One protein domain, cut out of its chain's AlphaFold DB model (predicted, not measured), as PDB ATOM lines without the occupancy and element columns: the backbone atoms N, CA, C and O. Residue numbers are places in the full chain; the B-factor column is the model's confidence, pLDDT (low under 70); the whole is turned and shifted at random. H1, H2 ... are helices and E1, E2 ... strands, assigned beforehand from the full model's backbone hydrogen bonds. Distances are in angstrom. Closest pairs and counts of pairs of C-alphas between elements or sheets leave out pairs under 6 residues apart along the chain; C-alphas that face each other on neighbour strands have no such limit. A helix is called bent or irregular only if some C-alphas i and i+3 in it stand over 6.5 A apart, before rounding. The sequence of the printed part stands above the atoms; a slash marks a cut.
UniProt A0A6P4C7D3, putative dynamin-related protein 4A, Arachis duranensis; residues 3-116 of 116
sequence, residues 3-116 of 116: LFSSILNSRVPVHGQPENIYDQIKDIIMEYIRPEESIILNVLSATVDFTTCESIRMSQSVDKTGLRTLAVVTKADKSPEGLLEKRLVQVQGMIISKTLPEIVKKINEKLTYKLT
ATOM      1  N   LEU A   3     332.191 155.717 242.379       60.69
ATOM      2  CA  LEU A   3     331.652 155.371 243.698       60.69
ATOM      3  C   LEU A   3     332.793 155.305 244.711       60.69
ATOM      4  O   LEU A   3     333.582 154.360 244.722       60.69
ATOM      5  N   PHE A   4     332.867 156.284 245.607       63.66
ATOM      6  CA  PHE A   4     333.797 156.213 246.727       63.66
ATOM      7  C   PHE A   4     333.157 155.472 247.900       63.66
ATOM      8  O   PHE A   4     332.166 155.931 248.466       63.66
ATOM      9  N   SER A   5     333.777 154.369 248.332       58.47
ATOM     10  CA  SER A   5     333.409 153.665 249.572       58.47
ATOM     11  C   SER A   5     333.383 154.608 250.789       58.47
ATOM     12  O   SER A   5     332.543 154.466 251.674       58.47
ATOM     13  N   SER A   6     334.239 155.640 250.805       58.94
ATOM     14  CA  SER A   6     334.288 156.627 251.889       58.94
ATOM     15  C   SER A   6     333.047 157.513 251.994       58.94
ATOM     16  O   SER A   6     332.737 157.944 253.098       58.94
ATOM     17  N   ILE A   7     332.333 157.768 250.891       59.69
ATOM     18  CA  ILE A   7     331.112 158.595 250.893       59.69
ATOM     19  C   ILE A   7     329.955 157.852 251.583       59.69
ATOM     20  O   ILE A   7     329.109 158.470 252.217       59.69
ATOM     21  N   LEU A   8     329.947 156.516 251.526       60.69
ATOM     22  CA  LEU A   8     328.907 155.674 252.130       60.69
ATOM     23  C   LEU A   8     329.193 155.285 253.595       60.69
ATOM     24  O   LEU A   8     328.350 154.658 254.237       60.69
ATOM     25  N   ASN A   9     330.365 155.635 254.138       58.75
ATOM     26  CA  ASN A   9     330.756 155.268 255.506       58.75
ATOM     27  C   ASN A   9     330.232 156.229 256.583       58.75
ATOM     28  O   ASN A   9     330.270 155.890 257.766       58.75
ATOM     29  N   SER A  10     329.691 157.389 256.213       54.19
ATOM     30  CA  SER A  10     328.977 158.283 257.129       54.19
ATOM     31  C   SER A  10     327.565 157.755 257.400       54.19
ATOM     32  O   SER A  10     326.574 158.301 256.924       54.19
ATOM     33  N   ARG A  11     327.476 156.658 258.162       58.38
ATOM     34  CA  ARG A  11     326.206 156.156 258.726       58.38
ATOM     35  C   ARG A  11     325.698 157.012 259.885       58.38
ATOM     36  O   ARG A  11     324.567 156.840 260.320       58.38
ATOM     37  N   VAL A  12     326.553 157.886 260.408       64.81
ATOM     38  CA  VAL A  12     326.245 158.792 261.508       64.81
ATOM     39  C   VAL A  12     326.268 160.208 260.942       64.81
ATOM     40  O   VAL A  12     327.335 160.636 260.488       64.81
ATOM     41  N   PRO A  13     325.127 160.917 260.936       66.19
ATOM     42  CA  PRO A  13     325.096 162.335 260.617       66.19
ATOM     43  C   PRO A  13     326.087 163.073 261.520       66.19
ATOM     44  O   PRO A  13     326.031 162.956 262.746       66.19
ATOM     45  N   VAL A  14     327.021 163.814 260.929       81.94
ATOM     46  CA  VAL A  14     327.850 164.749 261.702       81.94
ATOM     47  C   VAL A  14     327.079 166.048 261.913       81.94
ATOM     48  O   VAL A  14     326.131 166.343 261.184       81.94
ATOM     49  N   HIS A  15     327.454 166.812 262.938       78.38
ATOM     50  CA  HIS A  15     326.712 167.994 263.375       78.38
ATOM     51  C   HIS A  15     326.349 168.921 262.196       78.38
ATOM     52  O   HIS A  15     327.232 169.373 261.469       78.38
ATOM     53  N   GLY A  16     325.048 169.164 261.993       81.50
ATOM     54  CA  GLY A  16     324.517 169.966 260.881       81.50
ATOM     55  C   GLY A  16     324.019 169.180 259.658       81.50
ATOM     56  O   GLY A  16     323.490 169.797 258.737       81.50
ATOM     57  N   GLN A  17     324.145 167.850 259.627       83.94
ATOM     58  CA  GLN A  17     323.563 167.009 258.575       83.94
ATOM     59  C   GLN A  17     322.143 166.537 258.925       83.94
ATOM     60  O   GLN A  17     321.846 166.310 260.099       83.94
ATOM     61  N   PRO A  18     321.267 166.348 257.921       86.38
ATOM     62  CA  PRO A  18     319.940 165.782 258.137       86.38
ATOM     63  C   PRO A  18     320.022 164.310 258.573       86.38
ATOM     64  O   PRO A  18     320.942 163.588 258.185       86.38
ATOM     65  N   GLU A  19     319.034 163.837 259.340       86.69
ATOM     66  CA  GLU A  19     319.005 162.455 259.853       86.69
ATOM     67  C   GLU A  19     319.020 161.401 258.734       86.69
ATOM     68  O   GLU A  19     319.630 160.345 258.877       86.69
ATOM     69  N   ASN A  20     318.421 161.714 257.582       87.81
ATOM     70  CA  ASN A  20     318.353 160.845 256.406       87.81
ATOM     71  C   ASN A  20     319.500 161.070 255.399       87.81
ATOM     72  O   ASN A  20     319.362 160.723 254.227       87.81
ATOM     73  N   ILE A  21     320.627 161.662 255.812       86.00
ATOM     74  CA  ILE A  21     321.757 161.964 254.913       86.00
ATOM     75  C   ILE A  21     322.252 160.733 254.140       86.00
ATOM     76  O   ILE A  21     322.602 160.833 252.966       86.00
ATOM     77  N   TYR A  22     322.241 159.564 254.780       84.44
ATOM     78  CA  TYR A  22     322.653 158.314 254.151       84.44
ATOM     79  C   TYR A  22     321.755 157.949 252.962       84.44
ATOM     80  O   TYR A  22     322.266 157.635 251.885       84.44
ATOM     81  N   ASP A  23     320.435 158.041 253.132       88.31
ATOM     82  CA  ASP A  23     319.476 157.738 252.069       88.31
ATOM     83  C   ASP A  23     319.570 158.764 250.937       88.31
ATOM     84  O   ASP A  23     319.608 158.381 249.774       88.31
ATOM     85  N   GLN A  24     319.747 160.051 251.261       89.69
ATOM     86  CA  GLN A  24     319.951 161.093 250.248       89.69
ATOM     87  C   GLN A  24     321.198 160.827 249.392       89.69
ATOM     88  O   GLN A  24     321.144 160.883 248.166       89.69
ATOM     89  N   ILE A  25     322.328 160.499 250.027       87.38
ATOM     90  CA  ILE A  25     323.570 160.150 249.326       87.38
ATOM     91  C   ILE A  25     323.357 158.917 248.444       87.38
ATOM     92  O   ILE A  25     323.812 158.880 247.299       87.38
ATOM     93  N   LYS A  26     322.668 157.901 248.970       88.69
ATOM     94  CA  LYS A  26     322.362 156.675 248.239       88.69
ATOM     95  C   LYS A  26     321.499 156.962 247.012       88.69
ATOM     96  O   LYS A  26     321.814 156.446 245.942       88.69
ATOM     97  N   ASP A  27     320.462 157.779 247.145       91.56
ATOM     98  CA  ASP A  27     319.557 158.133 246.052       91.56
ATOM     99  C   ASP A  27     320.288 158.894 244.945       91.56
ATOM    100  O   ASP A  27     320.189 158.504 243.779       91.56
ATOM    101  N   ILE A  28     321.118 159.877 245.317       91.00
ATOM    102  CA  ILE A  28     321.991 160.597 244.380       91.00
ATOM    103  C   ILE A  28     322.882 159.603 243.638       91.00
ATOM    104  O   ILE A  28     322.943 159.601 242.417       91.00
ATOM    105  N   ILE A  29     323.559 158.704 244.351       91.06
ATOM    106  CA  ILE A  29     324.419 157.706 243.717       91.06
ATOM    107  C   ILE A  29     323.629 156.825 242.736       91.06
ATOM    108  O   ILE A  29     324.089 156.565 241.620       91.06
ATOM    109  N   MET A  30     322.456 156.338 243.149       92.81
ATOM    110  CA  MET A  30     321.632 155.446 242.335       92.81
ATOM    111  C   MET A  30     321.188 156.108 241.030       92.81
ATOM    112  O   MET A  30     321.161 155.427 240.006       92.81
ATOM    113  N   GLU A  31     320.892 157.408 241.046       94.44
ATOM    114  CA  GLU A  31     320.536 158.186 239.854       94.44
ATOM    115  C   GLU A  31     321.588 158.049 238.742       94.44
ATOM    116  O   GLU A  31     321.253 157.802 237.586       94.44
ATOM    117  N   TYR A  32     322.870 158.100 239.098       93.38
ATOM    118  CA  TYR A  32     323.967 158.089 238.130       93.38
ATOM    119  C   TYR A  32     324.511 156.695 237.779       93.38
ATOM    120  O   TYR A  32     325.194 156.568 236.762       93.38
ATOM    121  N   ILE A  33     324.284 155.656 238.599       93.88
ATOM    122  CA  ILE A  33     324.733 154.281 238.274       93.88
ATOM    123  C   ILE A  33     323.665 153.421 237.593       93.88
ATOM    124  O   ILE A  33     324.000 152.372 237.035       93.88
ATOM    125  N   ARG A  34     322.387 153.822 237.654       95.38
ATOM    126  CA  ARG A  34     321.280 153.109 236.995       95.38
ATOM    127  C   ARG A  34     321.389 153.078 235.463       95.38
ATOM    128  O   ARG A  34     321.156 151.994 234.937       95.38
ATOM    129  N   PRO A  35     321.739 154.172 234.750       96.00
ATOM    130  CA  PRO A  35     321.871 154.141 233.292       96.00
ATOM    131  C   PRO A  35     322.903 153.105 232.830       96.00
ATOM    132  O   PRO A  35     323.986 153.007 233.420       96.00
ATOM    133  N   GLU A  36     322.591 152.335 231.786       93.38
ATOM    134  CA  GLU A  36     323.457 151.250 231.296       93.38
ATOM    135  C   GLU A  36     324.753 151.773 230.660       93.38
ATOM    136  O   GLU A  36     325.781 151.101 230.697       93.38
ATOM    137  N   GLU A  37     324.744 153.009 230.166       92.06
ATOM    138  CA  GLU A  37     325.889 153.702 229.569       92.06
ATOM    139  C   GLU A  37     326.900 154.179 230.625       92.06
ATOM    140  O   GLU A  37     327.995 154.646 230.298       92.06
ATOM    141  N   SER A  38     326.553 154.085 231.913       91.62
ATOM    142  CA  SER A  38     327.425 154.527 232.996       91.62
ATOM    143  C   SER A  38     328.499 153.488 233.327       91.62
ATOM    144  O   SER A  38     328.215 152.330 233.638       91.62
ATOM    145  N   ILE A  39     329.759 153.930 233.349       90.69
ATOM    146  CA  ILE A  39     330.862 153.166 233.946       90.69
ATOM    147  C   ILE A  39     330.851 153.397 235.456       90.69
ATOM    148  O   ILE A  39     330.890 154.546 235.909       90.69
ATOM    149  N   ILE A  40     330.834 152.318 236.232       91.25
ATOM    150  CA  ILE A  40     330.873 152.330 237.691       91.25
ATOM    151  C   ILE A  40     332.306 152.068 238.147       91.25
ATOM    152  O   ILE A  40     332.877 151.023 237.856       91.25
ATOM    153  N   LEU A  41     332.884 152.994 238.906       90.69
ATOM    154  CA  LEU A  41     334.205 152.806 239.509       90.69
ATOM    155  C   LEU A  41     334.071 152.639 241.022       90.69
ATOM    156  O   LEU A  41     333.858 153.616 241.730       90.69
ATOM    157  N   ASN A  42     334.206 151.418 241.526       87.38
ATOM    158  CA  ASN A  42     334.222 151.132 242.956       87.38
ATOM    159  C   ASN A  42     335.606 151.403 243.541       87.38
ATOM    160  O   ASN A  42     336.512 150.587 243.386       87.38
ATOM    161  N   VAL A  43     335.763 152.523 244.245       87.50
ATOM    162  CA  VAL A  43     337.020 152.890 244.903       87.50
ATOM    163  C   VAL A  43     337.045 152.330 246.324       87.50
ATOM    164  O   VAL A  43     336.277 152.756 247.190       87.50
ATOM    165  N   LEU A  44     337.942 151.374 246.560       84.44
ATOM    166  CA  LEU A  44     338.072 150.599 247.793       84.44
ATOM    167  C   LEU A  44     339.445 150.853 248.425       84.44
ATOM    168  O   LEU A  44     340.452 150.930 247.728       84.44
ATOM    169  N   SER A  45     339.515 150.984 249.748       86.06
ATOM    170  CA  SER A  45     340.800 151.052 250.464       86.06
ATOM    171  C   SER A  45     341.334 149.643 250.698       86.06
ATOM    172  O   SER A  45     340.595 148.808 251.204       86.06
ATOM    173  N   ALA A  46     342.614 149.374 250.442       85.38
ATOM    174  CA  ALA A  46     343.240 148.072 250.700       85.38
ATOM    175  C   ALA A  46     343.139 147.626 252.173       85.38
ATOM    176  O   ALA A  46     343.289 146.451 252.491       85.38
ATOM    177  N   THR A  47     342.847 148.567 253.073       82.56
ATOM    178  CA  THR A  47     342.682 148.342 254.511       82.56
ATOM    179  C   THR A  47     341.281 147.883 254.927       82.56
ATOM    180  O   THR A  47     341.090 147.583 256.102       82.56
ATOM    181  N   VAL A  48     340.279 147.900 254.035       78.38
ATOM    182  CA  VAL A  48     338.881 147.578 254.385       78.38
ATOM    183  C   VAL A  48     338.440 146.228 253.825       78.38
ATOM    184  O   VAL A  48     338.969 145.745 252.825       78.38
ATOM    185  N   ASP A  49     337.436 145.615 254.456       81.69
ATOM    186  CA  ASP A  49     336.820 144.400 253.930       81.69
ATOM    187  C   ASP A  49     335.866 144.708 252.772       81.69
ATOM    188  O   ASP A  49     334.778 145.259 252.965       81.69
ATOM    189  N   PHE A  50     336.255 144.304 251.564       80.38
ATOM    190  CA  PHE A  50     335.484 144.546 250.346       80.38
ATOM    191  C   PHE A  50     334.092 143.917 250.387       80.38
ATOM    192  O   PHE A  50     333.143 144.511 249.886       80.38
ATOM    193  N   THR A  51     333.933 142.760 251.033       75.94
ATOM    194  CA  THR A  51     332.638 142.060 251.096       75.94
ATOM    195  C   THR A  51     331.580 142.844 251.869       75.94
ATOM    196  O   THR A  51     330.385 142.665 251.646       75.94
ATOM    197  N   THR A  52     332.019 143.757 252.736       80.12
ATOM    198  CA  THR A  52     331.150 144.614 253.550       80.12
ATOM    199  C   THR A  52     330.868 145.973 252.904       80.12
ATOM    200  O   THR A  52     330.065 146.749 253.422       80.12
ATOM    201  N   CYS A  53     331.520 146.286 251.778       84.12
ATOM    202  CA  CYS A  53     331.438 147.603 251.159       84.12
ATOM    203  C   CYS A  53     330.084 147.817 250.472       84.12
ATOM    204  O   CYS A  53     329.735 147.131 249.510       84.12
ATOM    205  N   GLU A  54     329.355 148.841 250.914       85.62
ATOM    206  CA  GLU A  54     328.044 149.180 250.354       85.62
ATOM    207  C   GLU A  54     328.124 149.562 248.871       85.62
ATOM    208  O   GLU A  54     327.247 149.197 248.094       85.62
ATOM    209  N   SER A  55     329.218 150.198 248.440       85.88
ATOM    210  CA  SER A  55     329.426 150.553 247.032       85.88
ATOM    211  C   SER A  55     329.425 149.323 246.112       85.88
ATOM    212  O   SER A  55     328.852 149.367 245.025       85.88
ATOM    213  N   ILE A  56     329.976 148.191 246.579       86.88
ATOM    214  CA  ILE A  56     329.961 146.919 245.843       86.88
ATOM    215  C   ILE A  56     328.538 146.365 245.760       86.88
ATOM    216  O   ILE A  56     328.117 145.902 244.700       86.88
ATOM    217  N   ARG A  57     327.770 146.432 246.854       87.94
ATOM    218  CA  ARG A  57     326.369 145.977 246.867       87.94
ATOM    219  C   ARG A  57     325.509 146.807 245.918       87.94
ATOM    220  O   ARG A  57     324.743 146.251 245.134       87.94
ATOM    221  N   MET A  58     325.678 148.127 245.945       90.94
ATOM    222  CA  MET A  58     324.964 149.050 245.066       90.94
ATOM    223  C   MET A  58     325.309 148.803 243.598       90.94
ATOM    224  O   MET A  58     324.395 148.619 242.795       90.94
ATOM    225  N   SER A  59     326.595 148.700 243.243       90.62
ATOM    226  CA  SER A  59     326.990 148.416 241.858       90.62
ATOM    227  C   SER A  59     326.451 147.069 241.373       90.62
ATOM    228  O   SER A  59     325.937 146.979 240.269       90.62
ATOM    229  N   GLN A  60     326.482 146.029 242.212       89.25
ATOM    230  CA  GLN A  60     325.943 144.710 241.858       89.25
ATOM    231  C   GLN A  60     324.424 144.706 241.656       89.25
ATOM    232  O   GLN A  60     323.916 143.864 240.916       89.25
ATOM    233  N   SER A  61     323.694 145.624 242.297       92.81
ATOM    234  CA  SER A  61     322.242 145.737 242.125       92.81
ATOM    235  C   SER A  61     321.841 146.256 240.739       92.81
ATOM    236  O   SER A  61     320.771 145.894 240.253       92.81
ATOM    237  N   VAL A  62     322.712 147.041 240.090       94.00
ATOM    238  CA  VAL A  62     322.482 147.653 238.766       94.00
ATOM    239  C   VAL A  62     323.365 147.069 237.652       94.00
ATOM    240  O   VAL A  62     323.100 147.301 236.476       94.00
ATOM    241  N   ASP A  63     324.408 146.313 238.004       91.25
ATOM    242  CA  ASP A  63     325.339 145.644 237.091       91.25
ATOM    243  C   ASP A  63     325.749 144.272 237.660       91.25
ATOM    244  O   ASP A  63     326.799 144.084 238.285       91.25
ATOM    245  N   LYS A  64     324.874 143.277 237.474       87.12
ATOM    246  CA  LYS A  64     325.091 141.915 237.991       87.12
ATOM    247  C   LYS A  64     326.251 141.202 237.299       87.12
ATOM    248  O   LYS A  64     326.956 140.431 237.959       87.12
ATOM    249  N   THR A  65     326.439 141.447 236.002       84.31
ATOM    250  CA  THR A  65     327.491 140.831 235.182       84.31
ATOM    251  C   THR A  65     328.854 141.462 235.451       84.31
ATOM    252  O   THR A  65     329.866 140.778 235.337       84.31
ATOM    253  N   GLY A  66     328.884 142.724 235.893       85.56
ATOM    254  CA  GLY A  66     330.111 143.470 236.152       85.56
ATOM    255  C   GLY A  66     330.747 144.029 234.880       85.56
ATOM    256  O   GLY A  66     331.911 144.412 234.914       85.56
ATOM    257  N   LEU A  67     330.022 144.060 233.755       86.88
ATOM    258  CA  LEU A  67     330.573 144.460 232.452       86.88
ATOM    259  C   LEU A  67     330.955 145.941 232.395       86.88
ATOM    260  O   LEU A  67     331.815 146.322 231.604       86.88
ATOM    261  N   ARG A  68     330.328 146.766 233.237       92.94
ATOM    262  CA  ARG A  68     330.566 148.211 233.317       92.94
ATOM    263  C   ARG A  68     331.040 148.646 234.702       92.94
ATOM    264  O   ARG A  68     331.060 149.840 234.985       92.94
ATOM    265  N   THR A  69     331.452 147.703 235.553       89.31
ATOM    266  CA  THR A  69     331.931 147.966 236.916       89.31
ATOM    267  C   THR A  69     333.408 147.617 237.064       89.31
ATOM    268  O   THR A  69     333.810 146.468 236.908       89.31
ATOM    269  N   LEU A  70     334.217 148.599 237.458       87.44
ATOM    270  CA  LEU A  70     335.642 148.448 237.736       87.44
ATOM    271  C   LEU A  70     335.908 148.616 239.234       87.44
ATOM    272  O   LEU A  70     335.446 149.575 239.850       87.44
ATOM    273  N   ALA A  71     336.677 147.702 239.823       86.00
ATOM    274  CA  ALA A  71     337.171 147.837 241.189       86.00
ATOM    275  C   ALA A  71     338.548 148.516 241.182       86.00
ATOM    276  O   ALA A  71     339.478 148.037 240.538       86.00
ATOM    277  N   VAL A  72     338.682 149.617 241.920       86.25
ATOM    278  CA  VAL A  72     339.925 150.376 242.086       86.25
ATOM    279  C   VAL A  72     340.355 150.281 243.540       86.25
ATOM    280  O   VAL A  72     339.710 150.837 244.427       86.25
ATOM    281  N   VAL A  73     341.454 149.573 243.790       85.25
ATOM    282  CA  VAL A  73     342.024 149.436 245.134       85.25
ATOM    283  C   VAL A  73     343.041 150.554 245.371       85.25
ATOM    284  O   VAL A  73     343.946 150.769 244.572       85.25
ATOM    285  N   THR A  74     342.881 151.279 246.473       84.88
ATOM    286  CA  THR A  74     343.688 152.442 246.877       84.88
ATOM    287  C   THR A  74     344.341 152.194 248.236       84.88
ATOM    288  O   THR A  74     343.965 151.259 248.935       84.88
ATOM    289  N   LYS A  75     345.298 153.038 248.644       86.44
ATOM    290  CA  LYS A  75     346.010 152.918 249.935       86.44
ATOM    291  C   LYS A  75     346.713 151.565 250.133       86.44
ATOM    292  O   LYS A  75     346.720 151.017 251.235       86.44
ATOM    293  N   ALA A  76     347.260 151.006 249.054       84.94
ATOM    294  CA  ALA A  76     347.979 149.732 249.077       84.94
ATOM    295  C   ALA A  76     349.200 149.766 250.014       84.94
ATOM    296  O   ALA A  76     349.492 148.772 250.666       84.94
ATOM    297  N   ASP A  77     349.832 150.933 250.155       85.56
ATOM    298  CA  ASP A  77     350.916 151.223 251.101       85.56
ATOM    299  C   ASP A  77     350.537 150.975 252.569       85.56
ATOM    300  O   ASP A  77     351.404 150.712 253.397       85.56
ATOM    301  N   LYS A  78     349.241 151.046 252.897       85.75
ATOM    302  CA  LYS A  78     348.715 150.833 254.253       85.75
ATOM    303  C   LYS A  78     348.155 149.435 254.464       85.75
ATOM    304  O   LYS A  78     347.612 149.161 255.534       85.75
ATOM    305  N   SER A  79     348.207 148.576 253.448       85.12
ATOM    306  CA  SER A  79     347.730 147.211 253.599       85.12
ATOM    307  C   SER A  79     348.633 146.458 254.574       85.12
ATOM    308  O   SER A  79     349.849 146.469 254.393       85.12
ATOM    309  N   PRO A  80     348.064 145.736 255.554       85.06
ATOM    310  CA  PRO A  80     348.788 144.686 256.248       85.06
ATOM    311  C   PRO A  80     349.425 143.720 255.245       85.06
ATOM    312  O   PRO A  80     348.844 143.435 254.188       85.06
ATOM    313  N   GLU A  81     350.608 143.218 255.590       83.50
ATOM    314  CA  GLU A  81     351.356 142.263 254.776       83.50
ATOM    315  C   GLU A  81     350.500 141.025 254.460       83.50
ATOM    316  O   GLU A  81     349.800 140.490 255.326       83.50
ATOM    317  N   GLY A  82     350.490 140.595 253.197       77.69
ATOM    318  CA  GLY A  82     349.707 139.441 252.753       77.69
ATOM    319  C   GLY A  82     348.194 139.682 252.627       77.69
ATOM    320  O   GLY A  82     347.474 138.795 252.154       77.69
ATOM    321  N   LEU A  83     347.661 140.828 253.079       80.62
ATOM    322  CA  LEU A  83     346.225 141.117 252.991       80.62
ATOM    323  C   LEU A  83     345.835 141.605 251.596       80.62
ATOM    324  O   LEU A  83     344.793 141.191 251.087       80.62
ATOM    325  N   LEU A  84     346.657 142.444 250.965       78.06
ATOM    326  CA  LEU A  84     346.366 142.985 249.640       78.06
ATOM    327  C   LEU A  84     346.270 141.860 248.607       78.06
ATOM    328  O   LEU A  84     345.322 141.832 247.827       78.06
ATOM    329  N   GLU A  85     347.188 140.898 248.646       80.25
ATOM    330  CA  GLU A  85     347.213 139.735 247.759       80.25
ATOM    331  C   GLU A  85     345.944 138.900 247.930       80.25
ATOM    332  O   GLU A  85     345.254 138.605 246.954       80.25
ATOM    333  N   LYS A  86     345.567 138.592 249.179       78.75
ATOM    334  CA  LYS A  86     344.318 137.872 249.482       78.75
ATOM    335  C   LYS A  86     343.092 138.611 248.947       78.75
ATOM    336  O   LYS A  86     342.184 137.989 248.399       78.75
ATOM    337  N   ARG A  87     343.063 139.938 249.082       75.31
ATOM    338  CA  ARG A  87     341.948 140.784 248.636       75.31
ATOM    339  C   ARG A  87     341.872 140.889 247.114       75.31
ATOM    340  O   ARG A  87     340.777 140.801 246.563       75.31
ATOM    341  N   LEU A  88     343.006 141.015 246.430       75.06
ATOM    342  CA  LEU A  88     343.067 141.009 244.968       75.06
ATOM    343  C   LEU A  88     342.607 139.662 244.401       75.06
ATOM    344  O   LEU A  88     341.776 139.649 243.493       75.06
ATOM    345  N   VAL A  89     343.043 138.545 244.994       79.19
ATOM    346  CA  VAL A  89     342.569 137.199 244.627       79.19
ATOM    347  C   VAL A  89     341.057 137.072 244.835       79.19
ATOM    348  O   VAL A  89     340.365 136.515 243.986       79.19
ATOM    349  N   GLN A  90     340.512 137.637 245.918       74.00
ATOM    350  CA  GLN A  90     339.071 137.625 246.181       74.00
ATOM    351  C   GLN A  90     338.277 138.406 245.115       74.00
ATOM    352  O   GLN A  90     337.279 137.900 244.603       74.00
ATOM    353  N   VAL A  91     338.732 139.608 244.732       73.12
ATOM    354  CA  VAL A  91     338.092 140.416 243.672       73.12
ATOM    355  C   VAL A  91     338.179 139.714 242.319       73.12
ATOM    356  O   VAL A  91     337.174 139.602 241.615       73.12
ATOM    357  N   GLN A  92     339.355 139.192 241.966       71.88
ATOM    358  CA  GLN A  92     339.551 138.439 240.728       71.88
ATOM    359  C   GLN A  92     338.670 137.184 240.692       71.88
ATOM    360  O   GLN A  92     338.022 136.932 239.680       71.88
ATOM    361  N   GLY A  93     338.557 136.449 241.802       76.31
ATOM    362  CA  GLY A  93     337.675 135.285 241.918       76.31
ATOM    363  C   GLY A  93     336.198 135.621 241.681       76.31
ATOM    364  O   GLY A  93     335.494 134.869 241.001       76.31
ATOM    365  N   MET A  94     335.724 136.780 242.150       71.25
ATOM    366  CA  MET A  94     334.355 137.238 241.876       71.25
ATOM    367  C   MET A  94     334.125 137.543 240.389       71.25
ATOM    368  O   MET A  94     333.058 137.235 239.865       71.25
ATOM    369  N   ILE A  95     335.110 138.117 239.693       68.94
ATOM    370  CA  ILE A  95     335.010 138.414 238.254       68.94
ATOM    371  C   ILE A  95     335.084 137.122 237.425       68.94
ATOM    372  O   ILE A  95     334.274 136.906 236.519       68.94
ATOM    373  N   ILE A  96     336.023 136.231 237.762       78.06
ATOM    374  CA  ILE A  96     336.228 134.953 237.068       78.06
ATOM    375  C   ILE A  96     334.994 134.066 237.215       78.06
ATOM    376  O   ILE A  96     334.486 133.580 236.212       78.06
ATOM    377  N   SER A  97     334.461 133.896 238.428       78.50
ATOM    378  CA  SER A  97     333.281 133.045 238.661       78.50
ATOM    379  C   SER A  97     332.035 133.496 237.891       78.50
ATOM    380  O   SER A  97     331.201 132.661 237.551       78.50
ATOM    381  N   LYS A  98     331.923 134.791 237.563       73.19
ATOM    382  CA  LYS A  98     330.826 135.339 236.751       73.19
ATOM    383  C   LYS A  98     331.056 135.221 235.247       73.19
ATOM    384  O   LYS A  98     330.109 134.980 234.507       73.19
ATOM    385  N   THR A  99     332.294 135.394 234.789       75.75
ATOM    386  CA  THR A  99     332.613 135.415 233.349       75.75
ATOM    387  C   THR A  99     332.872 134.010 232.801       75.75
ATOM    388  O   THR A  99     332.556 133.713 231.649       75.75
ATOM    389  N   LEU A 100     333.423 133.121 233.632       83.69
ATOM    390  CA  LEU A 100     333.812 131.768 233.244       83.69
ATOM    391  C   LEU A 100     332.637 130.921 232.720       83.69
ATOM    392  O   LEU A 100     332.827 130.291 231.680       83.69
ATOM    393  N   PRO A 101     331.430 130.919 233.327       88.19
ATOM    394  CA  PRO A 101     330.298 130.149 232.804       88.19
ATOM    395  C   PRO A 101     329.915 130.525 231.367       88.19
ATOM    396  O   PRO A 101     329.708 129.645 230.536       88.19
ATOM    397  N   GLU A 102     329.893 131.821 231.043       86.69
ATOM    398  CA  GLU A 102     329.579 132.302 229.691       86.69
ATOM    399  C   GLU A 102     330.684 131.961 228.683       86.69
ATOM    400  O   GLU A 102     330.399 131.625 227.533       86.69
ATOM    401  N   ILE A 103     331.953 131.995 229.102       88.12
ATOM    402  CA  ILE A 103     333.073 131.537 228.268       88.12
ATOM    403  C   ILE A 103     332.926 130.039 227.966       88.12
ATOM    404  O   ILE A 103     333.009 129.643 226.803       88.12
ATOM    405  N   VAL A 104     332.668 129.217 228.989       93.62
ATOM    406  CA  VAL A 104     332.469 127.765 228.843       93.62
ATOM    407  C   VAL A 104     331.295 127.474 227.911       93.62
ATOM    408  O   VAL A 104     331.424 126.664 226.995       93.62
ATOM    409  N   LYS A 105     330.175 128.183 228.085       94.19
ATOM    410  CA  LYS A 105     328.999 128.072 227.217       94.19
ATOM    411  C   LYS A 105     329.341 128.368 225.753       94.19
ATOM    412  O   LYS A 105     329.075 127.529 224.898       94.19
ATOM    413  N   LYS A 106     330.008 129.492 225.471       93.19
ATOM    414  CA  LYS A 106     330.420 129.870 224.105       93.19
ATOM    415  C   LYS A 106     331.366 128.854 223.466       93.19
ATOM    416  O   LYS A 106     331.281 128.603 222.266       93.19
ATOM    417  N   ILE A 107     332.285 128.282 224.248       96.94
ATOM    418  CA  ILE A 107     333.181 127.220 223.768       96.94
ATOM    419  C   ILE A 107     332.363 125.982 223.394       96.94
ATOM    420  O   ILE A 107     332.533 125.462 222.293       96.94
ATOM    421  N   ASN A 108     331.453 125.549 224.268       95.94
ATOM    422  CA  ASN A 108     330.615 124.375 224.035       95.94
ATOM    423  C   ASN A 108     329.717 124.543 222.805       95.94
ATOM    424  O   ASN A 108     329.714 123.669 221.948       95.94
ATOM    425  N   GLU A 109     329.043 125.685 222.655       97.00
ATOM    426  CA  GLU A 109     328.225 125.997 221.472       97.00
ATOM    427  C   GLU A 109     329.042 125.901 220.174       97.00
ATOM    428  O   GLU A 109     328.607 125.304 219.187       97.00
ATOM    429  N   LYS A 110     330.268 126.439 220.185       95.62
ATOM    430  CA  LYS A 110     331.166 126.429 219.025       95.62
ATOM    431  C   LYS A 110     331.726 125.037 218.717       95.62
ATOM    432  O   LYS A 110     332.007 124.750 217.554       95.62
ATOM    433  N   LEU A 111     331.909 124.192 219.734       96.00
ATOM    434  CA  LEU A 111     332.296 122.790 219.571       96.00
ATOM    435  C   LEU A 111     331.140 121.964 219.010       96.00
ATOM    436  O   LEU A 111     331.349 121.252 218.035       96.00
ATOM    437  N   THR A 112     329.930 122.102 219.561       96.19
ATOM    438  CA  THR A 112     328.732 121.417 219.062       96.19
ATOM    439  C   THR A 112     328.510 121.732 217.589       96.19
ATOM    440  O   THR A 112     328.450 120.806 216.795       96.19
ATOM    441  N   TYR A 113     328.537 123.013 217.198       94.38
ATOM    442  CA  TYR A 113     328.398 123.426 215.794       94.38
ATOM    443  C   TYR A 113     329.436 122.799 214.846       94.38
ATOM    444  O   TYR A 113     329.171 122.632 213.664       94.38
ATOM    445  N   LYS A 114     330.646 122.487 215.328       92.25
ATOM    446  CA  LYS A 114     331.691 121.861 214.501       92.25
ATOM    447  C   LYS A 114     331.591 120.337 214.431       92.25
ATOM    448  O   LYS A 114     332.247 119.747 213.578       92.25
ATOM    449  N   LEU A 115     330.879 119.715 215.367       88.62
ATOM    450  CA  LEU A 115     330.815 118.260 215.538       88.62
ATOM    451  C   LEU A 115     329.480 117.655 215.073       88.62
ATOM    452  O   LEU A 115     329.350 116.432 215.078       88.62
ATOM    453  N   THR A 116     328.520 118.488 214.671       80.56
ATOM    454  CA  THR A 116     327.257 118.120 214.006       80.56
ATOM    455  C   THR A 116     327.179 118.779 212.645       80.56
ATOM    456  O   THR A 116     326.820 118.080 211.677       80.56
TER     457      THR A 116
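What this domain is: This is residues 3 to 116 of the 116 residues of the protein "putative dynamin-related protein 4A" of Arachis duranensis (UniProt A0A6P4C7D3). A small two-stranded parallel sheet, E1 and E2, has H3 packed on it, mostly at E1, while the arm H4a runs back past E2 and the bent helix H4 continues into a long tail, of which residues 100 to 116 stick out free. H1 sits at one end of H3 and close to E1 as well, with residues 3 to 4 just before it paired in parallel with residues 42 to 43 of E1, while H2 meets H1 with residues 22 to 26 and H3 with its residues 30 to 33. The printed part has 114 residues, with four named helices and two named strands in the order H1, H2, E1, H3, E2, H4 along the chain, and its class is mostly helix. It is loose, with a radius of gyration of the C-alphas of 18.2 A, and flat, spanning 70 by 38 by 17 A.

How they stand to each other: E1, residues 40 to 45, and E2, residues 69 to 74, are parallel at 24 degrees, with N 42 and O 70 2.8 A apart, within hydrogen-bond range. With H3, residues 54 to 62, they form a strand-helix-strand unit, two parallel neighbour strands with a helix between them in the chain, and its crossover is right-handed. The closest C-alphas of E1 and H3 are Asn 42 and Ser 55, 6.3 A. H2, residues 21 to 33, only just touches H3, with 3 pairs of C-alphas within 8 A, by residues 30 to 33 alone; the closest C-alphas are Ile 33 and Val 62, 7.0 A, at a steep tilt of 41 degrees, the same way. H1, residues 5 to 8, touches H3, closest at C-alphas Ser 5 and Ser 55, 5.7 A. H4, residues 83 to 115, was assigned as one helix by its hydrogen bonds but is bent, C-alphas 98 and 101 being 6.5 A apart; its arms H4a, residues 83 to 98, and H4b, residues 101 to 115, stand at a steep tilt of 42 degrees. The closest C-alphas of E2 and H4a are Ala 71 and Val 91, 7.9 A; H3 and H4a are apart. Every O i to N i+4 pair is within hydrogen-bond range in H4b, against 8 of 9 in H2, 4 of 5 in H3 and 11 of 12 in H4a; H1 is too short for such a pair.

Where its parts are: E1 begins at C-alpha 40, (330.873, 152.330, 237.691), and is 16.2 A long; E2 is 16.0 A. H2 is 18.6 A, H4a 23.1 A and H4b 21.0 A, ending at C-alpha 115, (330.815, 118.260, 215.538).

The domain as a whole: The C-alphas farthest apart, His 15 and Thr 116, are 70.2 A apart. The printed part has no cut, and the link from H1 to H2 is long, with 12 residues. Confidence is low, under 70, at residues 3 to 13 and residue 95.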